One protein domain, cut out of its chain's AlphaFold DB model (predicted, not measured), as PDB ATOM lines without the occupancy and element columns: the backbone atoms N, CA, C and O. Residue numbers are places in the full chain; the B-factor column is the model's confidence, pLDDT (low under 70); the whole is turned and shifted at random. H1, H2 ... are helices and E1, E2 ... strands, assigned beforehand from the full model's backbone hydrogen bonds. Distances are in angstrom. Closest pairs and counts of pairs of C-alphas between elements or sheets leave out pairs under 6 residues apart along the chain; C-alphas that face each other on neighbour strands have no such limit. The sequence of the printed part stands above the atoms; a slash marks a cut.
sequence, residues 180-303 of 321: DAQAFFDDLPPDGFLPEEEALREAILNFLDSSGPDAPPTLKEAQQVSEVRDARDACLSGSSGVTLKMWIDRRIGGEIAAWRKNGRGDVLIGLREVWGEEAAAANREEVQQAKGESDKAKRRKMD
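AT A GLANCE: This is residues 180 to 303 of the 321 residues of a protein of Symbiodinium microadriaticum (UniProt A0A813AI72). A short two-stranded hairpin, E1 and E2, sits in a small body of helices, with H5 packed beside E1, H2 passing beside E2 with its residues 201 to 211, and H4 packed on H2; the long helix H7 starts beside E1, and its residues 288 to 303 stick out as an arm. The printed part has 124 residues, in the order H1 H2 H3 H4 H5 E1 E2 H6 H7, mostly helix, with an antiparallel sheet. The whole is loose, with a radius of gyration of the C-alphas of 17.2 A, and elongated, spanning 58 by 37 by 26 A.

IN THESE COORDINATES: E1 is residues 256 to 260 and E2 267 to 271. H5 is 244 to 251, H2 195 to 211, 24.4 A long, H4 226 to 236, 14.9 A, H3 219 to 222, H1 180 to 186 and H6 272 to 275. H7, 278 to 303, is 37.4 A long. C-alpha 180 is at (219.035, 196.583, 112.052), C-alpha 303 at (246.729, 210.396, 143.936).

HOW THE PARTS SIT: E1 and E2 form a hairpin, antiparallel at 154 degrees, with N 257 and O 270 within hydrogen-bond range at 2.9 A. The closest C-alphas of H5 and E1, Lys 245 and Ala 258, are 6.6 A apart; those of H3 and E2, Leu 219 and Val 267, 5.5 A; those of E1 and H7, Trp 259 and Ala 280, 7.2 A. H2 and H4 touch, closest at the C-alphas of Leu 200 and Ala 231, 4.8 A, at a shallow tilt of 32 degrees, opposite ways. H1 and H5 are near each other, with 5 pairs of C-alphas within 10 A. H6 and H7 meet only through their link. In H1, H2, H4, H5 and H7 every O i to N i+4 pair is within hydrogen-bond range; H3 and H6 are too short for one.

THE WHOLE: The two C-alphas farthest apart, Pro 195 and Asp 303, are 59.0 A apart. The printed part has no cut, and no link is long. Mean pLDDT of the printed part is 89.1, of H7 75; residues 263 to 264, 276, 280, 283 and 287 are under 70.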
ATOM      1  N   ASP A 180     219.299 196.573 113.492       88.38
ATOM      2  CA  ASP A 180     219.035 196.583 112.052       88.38
ATOM      3  C   ASP A 180     220.243 196.108 111.238       88.38
ATOM      4  O   ASP A 180     220.116 195.342 110.287       88.38
ATOM      5  N   ALA A 181     221.439 196.532 111.642       92.81
ATOM      6  CA  ALA A 181     222.663 196.144 110.970       92.81
ATOM      7  C   ALA A 181     223.025 194.677 111.240       92.81
ATOM      8  O   ALA A 181     223.557 194.014 110.357       92.81
ATOM      9  N   GLN A 182     222.718 194.159 112.434       93.94
ATOM     10  CA  GLN A 182     222.870 192.737 112.733       93.94
ATOM     11  C   GLN A 182     221.889 191.896 111.906       93.94
ATOM     12  O   GLN A 182     222.317 190.925 111.292       93.94
ATOM     13  N   ALA A 183     220.621 192.316 111.815       94.06
ATOM     14  CA  ALA A 183     219.616 191.651 110.986       94.06
ATOM     15  C   ALA A 183     220.044 191.583 109.512       94.06
ATOM     16  O   ALA A 183     219.947 190.526 108.900       94.06
ATOM     17  N   PHE A 184     220.618 192.668 108.975       95.19
ATOM     18  CA  PHE A 184     221.186 192.660 107.625       95.19
ATOM     19  C   PHE A 184     222.244 191.564 107.434       95.19
ATOM     20  O   PHE A 184     222.209 190.860 106.432       95.19
ATOM     21  N   PHE A 185     223.185 191.398 108.372       95.25
ATOM     22  CA  PHE A 185     224.229 190.374 108.242       95.25
ATOM     23  C   PHE A 185     223.718 188.949 108.464       95.25
ATOM     24  O   PHE A 185     224.269 188.028 107.867       95.25
ATOM     25  N   ASP A 186     222.696 188.768 109.301       95.50
ATOM     26  CA  ASP A 186     222.089 187.459 109.564       95.50
ATOM     27  C   ASP A 186     221.295 186.939 108.349       95.50
ATOM     28  O   ASP A 186     221.204 185.726 108.150       95.50
ATOM     29  N   ASP A 187     220.771 187.843 107.514       95.56
ATOM     30  CA  ASP A 187     220.055 187.508 106.275       95.56
ATOM     31  C   ASP A 187     220.995 187.140 105.106       95.56
ATOM     32  O   ASP A 187     220.549 186.582 104.097       95.56
ATOM     33  N   LEU A 188     222.298 187.429 105.215       95.44
ATOM     34  CA  LEU A 188     223.268 187.128 104.161       95.44
ATOM     35  C   LEU A 188     223.713 185.656 104.192       95.44
ATOM     36  O   LEU A 188     223.916 185.084 105.266       95.44
ATOM     37  N   PRO A 189     223.957 185.031 103.023       96.56
ATOM     38  CA  PRO A 189     224.506 183.683 102.971       96.56
ATOM     39  C   PRO A 189     225.859 183.597 103.703       96.56
ATOM     40  O   PRO A 189     226.742 184.429 103.456       96.56
ATOM     41  N   PRO A 190     226.066 182.593 104.575       91.81
ATOM     42  CA  PRO A 190     227.354 182.403 105.242       91.81
ATOM     43  C   PRO A 190     228.439 181.968 104.248       91.81
ATOM     44  O   PRO A 190     229.582 182.403 104.358       91.81
ATOM     45  N   ASP A 191     228.053 181.168 103.250       91.31
ATOM     46  CA  ASP A 191     228.942 180.584 102.252       91.31
ATOM     47  C   ASP A 191     228.694 181.230 100.881       91.31
ATOM     48  O   ASP A 191     227.955 180.706 100.044       91.31
ATOM     49  N   GLY A 192     229.303 182.396 100.663       94.38
ATOM     50  CA  GLY A 192     229.313 183.092  99.375       94.38
ATOM     51  C   GLY A 192     228.839 184.541  99.439       94.38
ATOM     52  O   GLY A 192     228.426 185.038 100.486       94.38
ATOM     53  N   PHE A 193     228.911 185.204  98.287       97.44
ATOM     54  CA  PHE A 193     228.507 186.592  98.092       97.44
ATOM     55  C   PHE A 193     227.286 186.660  97.180       97.44
ATOM     56  O   PHE A 193     227.184 185.917  96.199       97.44
ATOM     57  N   LEU A 194     226.358 187.563  97.494       96.69
ATOM     58  CA  LEU A 194     225.330 187.963  96.534       96.69
ATOM     59  C   LEU A 194     225.982 188.652  95.317       96.69
ATOM     60  O   LEU A 194     227.078 189.200  95.448       96.69
ATOM     61  N   PRO A 195     225.338 188.671  94.137       97.88
ATOM     62  CA  PRO A 195     225.888 189.341  92.955       97.88
ATOM     63  C   PRO A 195     226.278 190.807  93.206       97.88
ATOM     64  O   PRO A 195     227.309 191.271  92.723       97.88
ATOM     65  N   GLU A 196     225.483 191.525  93.997       97.75
ATOM     66  CA  GLU A 196     225.734 192.915  94.384       97.75
ATOM     67  C   GLU A 196     226.911 193.036  95.365       97.75
ATOM     68  O   GLU A 196     227.687 193.991  95.293       97.75
ATOM     69  N   GLU A 197     227.076 192.057  96.262       97.81
ATOM     70  CA  GLU A 197     228.225 191.986  97.170       97.81
ATOM     71  C   GLU A 197     229.524 191.703  96.413       97.81
ATOM     72  O   GLU A 197     230.535 192.353  96.678       97.81
ATOM     73  N   GLU A 198     229.497 190.771  95.456       98.25
ATOM     74  CA  GLU A 198     230.662 190.439  94.634       98.25
ATOM     75  C   GLU A 198     231.066 191.637  93.765       98.25
ATOM     76  O   GLU A 198     232.243 191.985  93.709       98.25
ATOM     77  N   ALA A 199     230.098 192.360  93.190       98.25
ATOM     78  CA  ALA A 199     230.366 193.595  92.454       98.25
ATOM     79  C   ALA A 199     231.031 194.671  93.335       98.25
ATOM     80  O   ALA A 199     231.961 195.350  92.894       98.25
ATOM     81  N   LEU A 200     230.588 194.824  94.591       98.38
ATOM     82  CA  LEU A 200     231.213 195.749  95.541       98.38
ATOM     83  C   LEU A 200     232.632 195.302  95.917       98.38
ATOM     84  O   LEU A 200     233.542 196.133  95.964       98.38
ATOM     85  N   ARG A 201     232.837 194.004  96.154       98.19
ATOM     86  CA  ARG A 201     234.153 193.420  96.435       98.19
ATOM     87  C   ARG A 201     235.125 193.663  95.280       98.19
ATOM     88  O   ARG A 201     236.197 194.221  95.513       98.19
ATOM     89  N   GLU A 202     234.739 193.327  94.050       98.38
ATOM     90  CA  GLU A 202     235.556 193.543  92.850       98.38
ATOM     91  C   GLU A 202     235.880 195.027  92.638       98.38
ATOM     92  O   GLU A 202     237.025 195.375  92.353       98.38
ATOM     93  N   ALA A 203     234.908 195.927  92.828       98.50
ATOM     94  CA  ALA A 203     235.133 197.365  92.686       98.50
ATOM     95  C   ALA A 203     236.184 197.894  93.679       98.50
ATOM     96  O   ALA A 203     237.028 198.711  93.306       98.50
ATOM     97  N   ILE A 204     236.163 197.421  94.931       98.31
ATOM     98  CA  ILE A 204     237.154 197.816  95.942       98.31
ATOM     99  C   ILE A 204     238.531 197.229  95.610       98.31
ATOM    100  O   ILE A 204     239.523 197.947  95.716       98.31
ATOM    101  N   LEU A 205     238.610 195.964  95.187       97.62
ATOM    102  CA  LEU A 205     239.879 195.339  94.795       97.62
ATOM    103  C   LEU A 205     240.516 196.063  93.598       97.62
ATOM    104  O   LEU A 205     241.673 196.464  93.678       97.62
ATOM    105  N   ASN A 206     239.734 196.357  92.555       97.88
ATOM    106  CA  ASN A 206     240.193 197.133  91.399       97.88
ATOM    107  C   ASN A 206     240.687 198.535  91.798       97.88
ATOM    108  O   ASN A 206     241.684 199.033  91.269       97.88
ATOM    109  N   PHE A 207     240.008 199.181  92.752       97.88
ATOM    110  CA  PHE A 207     240.456 200.460  93.298       97.88
ATOM    111  C   PHE A 207     241.810 200.335  94.016       97.88
ATOM    112  O   PHE A 207     242.704 201.151  93.773       97.88
ATOM    113  N   LEU A 208     241.979 199.317  94.867       96.62
ATOM    114  CA  LEU A 208     243.233 199.067  95.580       96.62
ATOM    115  C   LEU A 208     244.391 198.784  94.617       96.62
ATOM    116  O   LEU A 208     245.461 199.366  94.784       96.62
ATOM    117  N   ASP A 209     244.156 197.991  93.571       96.25
ATOM    118  CA  ASP A 209     245.155 197.697  92.540       96.25
ATOM    119  C   ASP A 209     245.601 198.962  91.789       96.25
ATOM    120  O   ASP A 209     246.780 199.127  91.469       96.25
ATOM    121  N   SER A 210     244.678 199.901  91.553       96.88
ATOM    122  CA  SER A 210     244.982 201.175  90.886       96.88
ATOM    123  C   SER A 210     245.693 202.206  91.775       96.88
ATOM    124  O   SER A 210     246.339 203.118  91.259       96.88
ATOM    125  N   SER A 211     245.587 202.072  93.103       94.94
ATOM    126  CA  SER A 211     246.089 203.063  94.070       94.94
ATOM    127  C   SER A 211     247.607 202.997  94.290       94.94
ATOM    128  O   SER A 211     248.201 203.963  94.769       94.94
ATOM    129  N   GLY A 212     248.249 201.897  93.885       90.81
ATOM    130  CA  GLY A 212     249.694 201.697  93.998       90.81
ATOM    131  C   GLY A 212     250.165 201.246  95.394       90.81
ATOM    132  O   GLY A 212     249.407 201.289  96.362       90.81
ATOM    133  N   PRO A 213     251.426 200.783  95.517       88.75
ATOM    134  CA  PRO A 213     251.943 200.166  96.743       88.75
ATOM    135  C   PRO A 213     252.519 201.161  97.762       88.75
ATOM    136  O   PRO A 213     252.850 200.759  98.872       88.75
ATOM    137  N   ASP A 214     252.681 202.439  97.407       87.88
ATOM    138  CA  ASP A 214     253.450 203.387  98.227       87.88
ATOM    139  C   ASP A 214     252.678 203.891  99.457       87.88
ATOM    140  O   ASP A 214     253.277 204.237 100.477       87.88
ATOM    141  N   ALA A 215     251.346 203.947  99.379       87.81
ATOM    142  CA  ALA A 215     250.504 204.367 100.490       87.81
ATOM    143  C   ALA A 215     249.112 203.725 100.405       87.81
ATOM    144  O   ALA A 215     248.504 203.726  99.334       87.81
ATOM    145  N   PRO A 216     248.566 203.231 101.530       92.25
ATOM    146  CA  PRO A 216     247.230 202.668 101.547       92.25
ATOM    147  C   PRO A 216     246.211 203.802 101.347       92.25
ATOM    148  O   PRO A 216     246.289 204.819 102.051       92.25
ATOM    149  N   PRO A 217     245.257 203.661 100.415       96.44
ATOM    150  CA  PRO A 217     244.245 204.678 100.198       96.44
ATOM    151  C   PRO A 217     243.272 204.762 101.379       96.44
ATOM    152  O   PRO A 217     243.066 203.822 102.155       96.44
ATOM    153  N   THR A 218     242.626 205.914 101.517       95.88
ATOM    154  CA  THR A 218     241.545 206.100 102.484       95.88
ATOM    155  C   THR A 218     240.236 205.506 101.961       95.88
ATOM    156  O   THR A 218     239.913 205.565 100.774       95.88
ATOM    157  N   LEU A 219     239.397 205.015 102.873       96.38
ATOM    158  CA  LEU A 219     238.031 204.579 102.583       96.38
ATOM    159  C   LEU A 219     237.205 205.705 101.942       96.38
ATOM    160  O   LEU A 219     236.312 205.454 101.137       96.38
ATOM    161  N   LYS A 220     237.504 206.960 102.296       95.25
ATOM    162  CA  LYS A 220     236.849 208.135 101.722       95.25
ATOM    163  C   LYS A 220     237.201 208.319 100.247       95.25
ATOM    164  O   LYS A 220     236.304 208.644  99.476       95.25
ATOM    165  N   GLU A 221     238.464 208.117  99.866       96.38
ATOM    166  CA  GLU A 221     238.906 208.141  98.464       96.38
ATOM    167  C   GLU A 221     238.243 207.020  97.665       96.38
ATOM    168  O   GLU A 221     237.691 207.298  96.602       96.38
ATOM    169  N   ALA A 222     238.169 205.805  98.222       97.62
ATOM    170  CA  ALA A 222     237.453 204.689  97.599       97.62
ATOM    171  C   ALA A 222     235.992 205.053  97.284       97.62
ATOM    172  O   ALA A 222     235.505 204.819  96.186       97.62
ATOM    173  N   GLN A 223     235.300 205.713  98.219       96.62
ATOM    174  CA  GLN A 223     233.911 206.154  98.034       96.62
ATOM    175  C   GLN A 223     233.725 207.277  96.997       96.62
ATOM    176  O   GLN A 223     232.584 207.557  96.628       96.62
ATOM    177  N   GLN A 224     234.795 207.955  96.560       96.75
ATOM    178  CA  GLN A 224     234.710 208.936  95.469       96.75
ATOM    179  C   GLN A 224     234.739 208.280  94.085       96.75
ATOM    180  O   GLN A 224     234.345 208.922  93.111       96.75
ATOM    181  N   VAL A 225     235.185 207.026  93.987       98.25
ATOM    182  CA  VAL A 225     235.204 206.267  92.735       98.25
ATOM    183  C   VAL A 225     233.778 205.864  92.375       98.25
ATOM    184  O   VAL A 225     233.057 205.306  93.204       98.25
ATOM    185  N   SER A 226     233.356 206.169  91.145       97.81
ATOM    186  CA  SER A 226     231.992 205.917  90.660       97.81
ATOM    187  C   SER A 226     231.579 204.462  90.823       97.81
ATOM    188  O   SER A 226     230.513 204.185  91.349       97.81
ATOM    189  N   GLU A 227     232.460 203.546  90.450       98.25
ATOM    190  CA  GLU A 227     232.250 202.106  90.443       98.25
ATOM    191  C   GLU A 227     232.028 201.579  91.864       98.25
ATOM    192  O   GLU A 227     231.077 200.844  92.120       98.25
ATOM    193  N   VAL A 228     232.854 202.027  92.816       98.19
ATOM    194  CA  VAL A 228     232.713 201.675  94.236       98.19
ATOM    195  C   VAL A 228     231.432 202.271  94.811       98.19
ATOM    196  O   VAL A 228     230.733 201.605  95.571       98.19
ATOM    197  N   ARG A 229     231.102 203.522  94.469       97.56
ATOM    198  CA  ARG A 229     229.889 204.185  94.957       97.56
ATOM    199  C   ARG A 229     228.626 203.502  94.441       97.56
ATOM    200  O   ARG A 229     227.735 203.235  95.237       97.56
ATOM    201  N   ASP A 230     228.570 203.204  93.150       97.75
ATOM    202  CA  ASP A 230     227.399 202.607  92.513       97.75
ATOM    203  C   ASP A 230     227.197 201.162  93.009       97.75
ATOM    204  O   ASP A 230     226.080 200.786  93.365       97.75
ATOM    205  N   ALA A 231     228.276 200.378  93.150       98.12
ATOM    206  CA  ALA A 231     228.216 199.038  93.739       98.12
ATOM    207  C   ALA A 231     227.848 199.070  95.233       98.12
ATOM    208  O   ALA A 231     227.075 198.239  95.707       98.12
ATOM    209  N   ARG A 232     228.347 200.063  95.982       97.50
ATOM    210  CA  ARG A 232     227.976 200.275  97.389       97.50
ATOM    211  C   ARG A 232     226.495 200.586  97.505       97.50
ATOM    212  O   ARG A 232     225.840 200.043  98.384       97.50
ATOM    213  N   ASP A 233     225.978 201.464  96.658       96.19
ATOM    214  CA  ASP A 233     224.569 201.830  96.688       96.19
ATOM    215  C   ASP A 233     223.704 200.633  96.269       96.19
ATOM    216  O   ASP A 233     222.696 200.375  96.911       96.19
ATOM    217  N   ALA A 234     224.116 199.818  95.297       96.75
ATOM    218  CA  ALA A 234     223.402 198.584  94.958       96.75
ATOM    219  C   ALA A 234     223.383 197.557  96.110       96.75
ATOM    220  O   ALA A 234     222.338 196.983  96.396       96.75
ATOM    221  N   CYS A 235     224.516 197.359  96.789       96.69
ATOM    222  CA  CYS A 235     224.677 196.357  97.848       96.69
ATOM    223  C   CYS A 235     224.100 196.802  99.205       96.69
ATOM    224  O   CYS A 235     223.515 196.003  99.932       96.69
ATOM    225  N   LEU A 236     224.254 198.081  99.561       96.38
ATOM    226  CA  LEU A 236     223.946 198.606 100.897       96.38
ATOM    227  C   LEU A 236     222.743 199.567 100.922       96.38
ATOM    228  O   LEU A 236     222.350 200.002 102.009       96.38
ATOM    229  N   SER A 237     222.130 199.919  99.782       88.94
ATOM    230  CA  SER A 237     220.901 200.731  99.808       88.94
ATOM    231  C   SER A 237     219.770 199.969 100.497       88.94
ATOM    232  O   SER A 237     219.484 198.815 100.202       88.94
ATOM    233  N   GLY A 238     219.136 200.613 101.476       85.12
ATOM    234  CA  GLY A 238     218.077 200.001 102.286       85.12
ATOM    235  C   GLY A 238     218.558 199.311 103.564       85.12
ATOM    236  O   GLY A 238     217.730 199.000 104.413       85.12
ATOM    237  N   SER A 239     219.869 199.154 103.761       83.69
ATOM    238  CA  SER A 239     220.430 198.590 104.993       83.69
ATOM    239  C   SER A 239     220.590 199.689 106.042       83.69
ATOM    240  O   SER A 239     221.568 200.444 106.019       83.69
ATOM    241  N   SER A 240     219.624 199.843 106.953       76.19
ATOM    242  CA  SER A 240     219.718 200.871 107.994       76.19
ATOM    243  C   SER A 240     220.891 200.573 108.939       76.19
ATOM    244  O   SER A 240     220.924 199.588 109.667       76.19
ATOM    245  N   GLY A 241     221.900 201.448 108.916       86.88
ATOM    246  CA  GLY A 241     223.017 201.428 109.867       86.88
ATOM    247  C   GLY A 241     224.239 200.586 109.480       86.88
ATOM    248  O   GLY A 241     225.225 200.602 110.219       86.88
ATOM    249  N   VAL A 242     224.246 199.903 108.329       95.19
ATOM    250  CA  VAL A 242     225.441 199.179 107.860       95.19
ATOM    251  C   VAL A 242     226.378 200.139 107.133       95.19
ATOM    252  O   VAL A 242     226.057 200.684 106.081       95.19
ATOM    253  N   THR A 243     227.568 200.357 107.693       94.56
ATOM    254  CA  THR A 243     228.598 201.183 107.045       94.56
ATOM    255  C   THR A 243     229.498 200.337 106.149       94.56
ATOM    256  O   THR A 243     229.735 199.164 106.435       94.56
ATOM    257  N   LEU A 244     230.084 200.950 105.112       96.50
ATOM    258  CA  LEU A 244     231.026 200.263 104.218       96.50
ATOM    259  C   LEU A 244     232.198 199.627 104.986       96.50
ATOM    260  O   LEU A 244     232.575 198.501 104.692       96.50
ATOM    261  N   LYS A 245     232.728 200.303 106.016       95.12
ATOM    262  CA  LYS A 245     233.769 199.733 106.886       95.12
ATOM    263  C   LYS A 245     233.297 198.435 107.549       95.12
ATOM    264  O   LYS A 245     234.020 197.450 107.553       95.12
ATOM    265  N   MET A 246     232.092 198.448 108.115       94.56
ATOM    266  CA  MET A 246     231.544 197.305 108.844       94.56
ATOM    267  C   MET A 246     231.286 196.115 107.918       94.56
ATOM    268  O   MET A 246     231.566 194.982 108.300       94.56
ATOM    269  N   TRP A 247     230.814 196.379 106.696       96.56
ATOM    270  CA  TRP A 247     230.680 195.357 105.660       96.56
ATOM    271  C   TRP A 247     232.044 194.776 105.259       96.56
ATOM    272  O   TRP A 247     232.190 193.556 105.261       96.56
ATOM    273  N   ILE A 248     233.063 195.622 105.030       96.56
ATOM    274  CA  ILE A 248     234.437 195.172 104.737       96.56
ATOM    275  C   ILE A 248     234.936 194.235 105.840       96.56
ATOM    276  O   ILE A 248     235.331 193.113 105.547       96.56
ATOM    277  N   ASP A 249     234.854 194.657 107.104       94.12
ATOM    278  CA  ASP A 249     235.366 193.881 108.238       94.12
ATOM    279  C   ASP A 249     234.655 192.525 108.406       94.12
ATOM    280  O   ASP A 249     235.287 191.538 108.781       94.12
ATOM    281  N   ARG A 250     233.340 192.469 108.149       94.25
ATOM    282  CA  ARG A 250     232.508 191.274 108.368       94.25
ATOM    283  C   ARG A 250     232.524 190.290 107.203       94.25
ATOM    284  O   ARG A 250     232.457 189.090 107.452       94.25
ATOM    285  N   ARG A 251     232.556 190.780 105.963       96.31
ATOM    286  CA  ARG A 251     232.316 189.962 104.762       96.31
ATOM    287  C   ARG A 251     233.599 189.649 104.006       96.31
ATOM    288  O   ARG A 251     233.853 188.493 103.700       96.31
ATOM    289  N   ILE A 252     234.445 190.653 103.791       96.88
ATOM    290  CA  ILE A 252     235.716 190.505 103.059       96.88
ATOM    291  C   ILE A 252     236.935 190.765 103.945       96.88
ATOM    292  O   ILE A 252     238.037 191.017 103.459       96.88
ATOM    293  N   GLY A 253     236.754 190.656 105.265       94.38
ATOM    294  CA  GLY A 253     237.788 190.924 106.257       94.38
ATOM    295  C   GLY A 253     238.988 189.985 106.143       94.38
ATOM    296  O   GLY A 253     240.057 190.312 106.650       94.38
ATOM    297  N   GLY A 254     238.851 188.836 105.477       93.69
ATOM    298  CA  GLY A 254     239.966 187.938 105.165       93.69
ATOM    299  C   GLY A 254     240.915 188.483 104.092       93.69
ATOM    300  O   GLY A 254     242.110 188.217 104.157       93.69
ATOM    301  N   GLU A 255     240.411 189.290 103.160       95.62
ATOM    302  CA  GLU A 255     241.163 189.797 102.002       95.62
ATOM    303  C   GLU A 255     241.578 191.255 102.189       95.62
ATOM    304  O   GLU A 255     242.717 191.635 101.915       95.62
ATOM    305  N   ILE A 256     240.659 192.075 102.703       96.00
ATOM    306  CA  ILE A 256     240.835 193.514 102.885       96.00
ATOM    307  C   ILE A 256     240.795 193.829 104.376       96.00
ATOM    308  O   ILE A 256     239.926 193.366 105.113       96.00
ATOM    309  N   ALA A 257     241.741 194.643 104.830       93.75
ATOM    310  CA  ALA A 257     241.726 195.208 106.168       93.75
ATOM    311  C   ALA A 257     241.304 196.682 106.108       93.75
ATOM    312  O   ALA A 257     241.686 197.405 105.187       93.75
ATOM    313  N   ALA A 258     240.546 197.136 107.110       93.38
ATOM    314  CA  ALA A 258     240.222 198.543 107.311       93.38
ATOM    315  C   ALA A 258     240.672 199.002 108.706       93.38
ATOM    316  O   ALA A 258     240.209 198.491 109.727       93.38
ATOM    317  N   TRP A 259     241.558 199.996 108.774       90.88
ATOM    318  CA  TRP A 259     242.129 200.498 110.028       90.88
ATOM    319  C   TRP A 259     241.943 202.004 110.163       90.88
ATOM    320  O   TRP A 259     241.896 202.735 109.180       90.88
ATOM    321  N   ARG A 260     241.803 202.496 111.394       87.56
ATOM    322  CA  ARG A 260     241.745 203.940 111.644       87.56
ATOM    323  C   ARG A 260     243.158 204.511 111.645       87.56
ATOM    324  O   ARG A 260     244.053 203.939 112.252       87.56
ATOM    325  N   LYS A 261     243.337 205.655 110.991       84.38
ATOM    326  CA  LYS A 261     244.536 206.480 111.111       84.38
ATOM    327  C   LYS A 261     244.400 207.371 112.342       84.38
ATOM    328  O   LYS A 261     243.355 207.990 112.561       84.38
ATOM    329  N   ASN A 262     245.461 207.447 113.133       77.38
ATOM    330  CA  ASN A 262     245.431 208.074 114.451       77.38
ATOM    331  C   ASN A 262     244.929 209.522 114.405       77.38
ATOM    332  O   ASN A 262     245.319 210.323 113.551       77.38
ATOM    333  N   GLY A 263     244.026 209.846 115.334       64.25
ATOM    334  CA  GLY A 263     243.587 211.206 115.654       64.25
ATOM    335  C   GLY A 263     242.683 211.921 114.642       64.25
ATOM    336  O   GLY A 263     242.106 212.945 115.001       64.25
ATOM    337  N   ARG A 264     242.526 211.432 113.403       63.25
ATOM    338  CA  ARG A 264     241.706 212.114 112.374       63.25
ATOM    339  C   ARG A 264     240.403 211.416 112.010       63.25
ATOM    340  O   ARG A 264     239.618 211.976 111.256       63.25
ATOM    341  N   GLY A 265     240.159 210.218 112.540       79.19
ATOM    342  CA  GLY A 265     238.962 209.439 112.210       79.19
ATOM    343  C   GLY A 265     238.943 208.905 110.772       79.19
ATOM    344  O   GLY A 265     238.003 208.203 110.407       79.19
ATOM    345  N   ASP A 266     239.979 209.189 109.977       89.50
ATOM    346  CA  ASP A 266     240.142 208.633 108.641       89.50
ATOM    347  C   ASP A 266     240.353 207.120 108.745       89.50
ATOM    348  O   ASP A 266     241.137 206.638 109.565       89.50
ATOM    349  N   VAL A 267     239.648 206.366 107.908       93.38
ATOM    350  CA  VAL A 267     239.804 204.915 107.791       93.38
ATOM    351  C   VAL A 267     240.637 204.651 106.548       93.38
ATOM    352  O   VAL A 267     240.273 205.105 105.469       93.38
ATOM    353  N   LEU A 268     241.752 203.955 106.704       94.19
ATOM    354  CA  LEU A 268     242.586 203.442 105.626       94.19
ATOM    355  C   LEU A 268     242.128 202.028 105.275       94.19
ATOM    356  O   LEU A 268     241.657 201.299 106.153       94.19
ATOM    357  N   ILE A 269     242.254 201.661 104.004       96.00
ATOM    358  CA  ILE A 269     241.965 200.314 103.515       96.00
ATOM    359  C   ILE A 269     243.138 199.773 102.704       96.00
ATOM    360  O   ILE A 269     243.872 200.529 102.070       96.00
ATOM    361  N   GLY A 270     243.306 198.456 102.705       95.44
ATOM    362  CA  GLY A 270     244.325 197.798 101.897       95.44
ATOM    363  C   GLY A 270     244.255 196.282 101.987       95.44
ATOM    364  O   GLY A 270     243.585 195.726 102.861       95.44
ATOM    365  N   LEU A 271     244.962 195.619 101.071       95.50
ATOM    366  CA  LEU A 271     245.089 194.164 101.056       95.50
ATOM    367  C   LEU A 271     245.749 193.681 102.348       95.50
ATOM    368  O   LEU A 271     246.801 194.191 102.751       95.50
ATOM    369  N   ARG A 272     245.141 192.680 102.986       93.19
ATOM    370  CA  ARG A 272     245.618 192.121 104.255       93.19
ATOM    371  C   ARG A 272     247.024 191.531 104.133       93.19
ATOM    372  O   ARG A 272     247.793 191.640 105.078       93.19
ATOM    373  N   GLU A 273     247.384 190.970 102.985       91.31
ATOM    374  CA  GLU A 273     248.722 190.400 102.767       91.31
ATOM    375  C   GLU A 273     249.823 191.465 102.701       91.31
ATOM    376  O   GLU A 273     250.939 191.228 103.152       91.31
ATOM    377  N   VAL A 274     249.510 192.649 102.167       89.31
ATOM    378  CA  VAL A 274     250.496 193.718 101.952       89.31
ATOM    379  C   VAL A 274     250.622 194.611 103.183       89.31
ATOM    380  O   VAL A 274     251.720 194.995 103.568       89.31
ATOM    381  N   TRP A 275     249.493 194.932 103.820       82.75
ATOM    382  CA  TRP A 275     249.433 195.926 104.896       82.75
ATOM    383  C   TRP A 275     248.986 195.342 106.240       82.75
ATOM    384  O   TRP A 275     249.126 195.985 107.278       82.75
ATOM    385  N   GLY A 276     248.404 194.144 106.247       69.31
ATOM    386  CA  GLY A 276     247.526 193.693 107.324       69.31
ATOM    387  C   GLY A 276     248.210 193.176 108.582       69.31
ATOM    388  O   GLY A 276     247.560 193.189 109.623       69.31
ATOM    389  N   GLU A 277     249.474 192.752 108.548       71.00
ATOM    390  CA  GLU A 277     250.177 192.391 109.787       71.00
ATOM    391  C   GLU A 277     250.882 193.594 110.404       71.00
ATOM    392  O   GLU A 277     250.647 193.891 111.573       71.00
ATOM    393  N   GLU A 278     251.664 194.343 109.626       74.56
ATOM    394  CA  GLU A 278     252.447 195.464 110.149       74.56
ATOM    395  C   GLU A 278     251.569 196.669 110.509       74.56
ATOM    396  O   GLU A 278     251.696 197.208 111.607       74.56
ATOM    397  N   ALA A 279     250.596 197.046 109.669       72.38
ATOM    398  CA  ALA A 279     249.705 198.164 109.990       72.38
ATOM    399  C   ALA A 279     248.716 197.808 111.110       72.38
ATOM    400  O   ALA A 279     248.394 198.656 111.944       72.38
ATOM    401  N   ALA A 280     248.252 196.553 111.182       67.06
ATOM    402  CA  ALA A 280     247.403 196.118 112.290       67.06
ATOM    403  C   ALA A 280     248.192 195.937 113.593       67.06
ATOM    404  O   ALA A 280     247.618 196.118 114.666       67.06
ATOM    405  N   ALA A 281     249.474 195.565 113.528       74.12
ATOM    406  CA  ALA A 281     250.361 195.537 114.688       74.12
ATOM    407  C   ALA A 281     250.660 196.957 115.176       74.12
ATOM    408  O   ALA A 281     250.459 197.222 116.356       74.12
ATOM    409  N   ALA A 282     251.015 197.877 114.274       75.19
ATOM    410  CA  ALA A 282     251.250 199.282 114.602       75.19
ATOM    411  C   ALA A 282     250.011 199.927 115.237       75.19
ATOM    412  O   ALA A 282     250.107 200.547 116.293       75.19
ATOM    413  N   ASN A 283     248.825 199.698 114.665       69.31
ATOM    414  CA  ASN A 283     247.581 200.207 115.234       69.31
ATOM    415  C   ASN A 283     247.263 199.553 116.597       69.31
ATOM    416  O   ASN A 283     246.837 200.237 117.523       69.31
ATOM    417  N   ARG A 284     247.520 198.246 116.776       70.88
ATOM    418  CA  ARG A 284     247.343 197.571 118.078       70.88
ATOM    419  C   ARG A 284     248.297 198.096 119.145       70.88
ATOM    420  O   ARG A 284     247.863 198.315 120.273       70.88
ATOM    421  N   GLU A 285     249.569 198.277 118.811       76.88
ATOM    422  CA  GLU A 285     250.577 198.789 119.737       76.88
ATOM    423  C   GLU A 285     250.269 200.237 120.128       76.88
ATOM    424  O   GLU A 285     250.312 200.585 121.305       76.88
ATOM    425  N   GLU A 286     249.859 201.067 119.173       71.81
ATOM    426  CA  GLU A 286     249.526 202.463 119.433       71.81
ATOM    427  C   GLU A 286     248.237 202.625 120.247       71.81
ATOM    428  O   GLU A 286     248.200 203.418 121.188       71.81
ATOM    429  N   VAL A 287     247.206 201.812 119.984       68.06
ATOM    430  CA  VAL A 287     246.002 201.754 120.834       68.06
ATOM    431  C   VAL A 287     246.360 201.313 122.258       68.06
ATOM    432  O   VAL A 287     245.806 201.842 123.224       68.06
ATOM    433  N   GLN A 288     247.302 200.378 122.423       76.69
ATOM    434  CA  GLN A 288     247.795 199.981 123.747       76.69
ATOM    435  C   GLN A 288     248.595 201.098 124.433       76.69
ATOM    436  O   GLN A 288     248.434 201.299 125.638       76.69
ATOM    437  N   GLN A 289     249.414 201.853 123.693       78.81
ATOM    438  CA  GLN A 289     250.147 203.006 124.228       78.81
ATOM    439  C   GLN A 289     249.193 204.125 124.666       78.81
ATOM    440  O   GLN A 289     249.329 204.628 125.783       78.81
ATOM    441  N   ALA A 290     248.185 204.451 123.851       70.56
ATOM    442  CA  ALA A 290     247.170 205.451 124.177       70.56
ATOM    443  C   ALA A 290     246.395 205.082 125.456       70.56
ATOM    444  O   ALA A 290     246.283 205.905 126.368       70.56
ATOM    445  N   LYS A 291     245.964 203.816 125.578       73.56
ATOM    446  CA  LYS A 291     245.331 203.287 126.801       73.56
ATOM    447  C   LYS A 291     246.249 203.415 128.019       73.56
ATOM    448  O   LYS A 291     245.829 203.877 129.079       73.56
ATOM    449  N   GLY A 292     247.527 203.063 127.860       79.50
ATOM    450  CA  GLY A 292     248.522 203.159 128.928       79.50
ATOM    451  C   GLY A 292     248.751 204.589 129.432       79.50
ATOM    452  O   GLY A 292     248.911 204.800 130.639       79.50
ATOM    453  N   GLU A 293     248.753 205.586 128.544       78.25
ATOM    454  CA  GLU A 293     248.890 206.997 128.926       78.25
ATOM    455  C   GLU A 293     247.645 207.540 129.632       78.25
ATOM    456  O   GLU A 293     247.773 208.241 130.644       78.25
ATOM    457  N   SER A 294     246.458 207.175 129.149       71.50
ATOM    458  CA  SER A 294     245.172 207.568 129.729       71.50
ATOM    459  C   SER A 294     244.987 207.011 131.143       71.50
ATOM    460  O   SER A 294     244.732 207.765 132.091       71.50
ATOM    461  N   ASP A 295     245.272 205.719 131.345       75.12
ATOM    462  CA  ASP A 295     245.248 205.091 132.669       75.12
ATOM    463  C   ASP A 295     246.269 205.726 133.618       75.12
ATOM    464  O   ASP A 295     245.985 205.979 134.794       75.12
ATOM    465  N   LYS A 296     247.469 206.051 133.121       79.81
ATOM    466  CA  LYS A 296     248.501 206.736 133.912       79.81
ATOM    467  C   LYS A 296     248.071 208.151 134.308       79.81
ATOM    468  O   LYS A 296     248.333 208.561 135.442       79.81
ATOM    469  N   ALA A 297     247.404 208.887 133.420       76.06
ATOM    470  CA  ALA A 297     246.845 210.204 133.715       76.06
ATOM    471  C   ALA A 297     245.713 210.119 134.754       76.06
ATOM    472  O   ALA A 297     245.683 210.913 135.699       76.06
ATOM    473  N   LYS A 298     244.838 209.112 134.646       75.81
ATOM    474  CA  LYS A 298     243.754 208.865 135.607       75.81
ATOM    475  C   LYS A 298     244.284 208.489 136.994       75.81
ATOM    476  O   LYS A 298     243.789 209.016 137.988       75.81
ATOM    477  N   ARG A 299     245.335 207.659 137.077       76.69
ATOM    478  CA  ARG A 299     245.988 207.307 138.356       76.69
ATOM    479  C   ARG A 299     246.613 208.524 139.035       76.69
ATOM    480  O   ARG A 299     246.349 208.743 140.212       76.69
ATOM    481  N   ARG A 300     247.324 209.379 138.287       78.62
ATOM    482  CA  ARG A 300     247.854 210.649 138.823       78.62
ATOM    483  C   ARG A 300     246.745 211.546 139.384       78.62
ATOM    484  O   ARG A 300     246.900 212.104 140.461       78.62
ATOM    485  N   LYS A 301     245.596 211.622 138.705       76.81
ATOM    486  CA  LYS A 301     244.446 212.415 139.168       76.81
ATOM    487  C   LYS A 301     243.812 211.872 140.461       76.81
ATOM    488  O   LYS A 301     243.256 212.663 141.217       76.81
ATOM    489  N   MET A 302     243.884 210.563 140.730       73.62
ATOM    490  CA  MET A 302     243.423 209.986 142.004       73.62
ATOM    491  C   MET A 302     244.405 210.216 143.154       73.62
ATOM    492  O   MET A 302     243.952 210.444 144.272       73.62
ATOM    493  N   ASP A 303     245.715 210.181 142.895       75.44
ATOM    494  CA  ASP A 303     246.729 210.396 143.936       75.44
ATOM    495  C   ASP A 303     246.808 211.871 144.381       75.44
ATOM    496  O   ASP A 303     247.081 212.144 145.550       75.44
TER     497      ASP A 303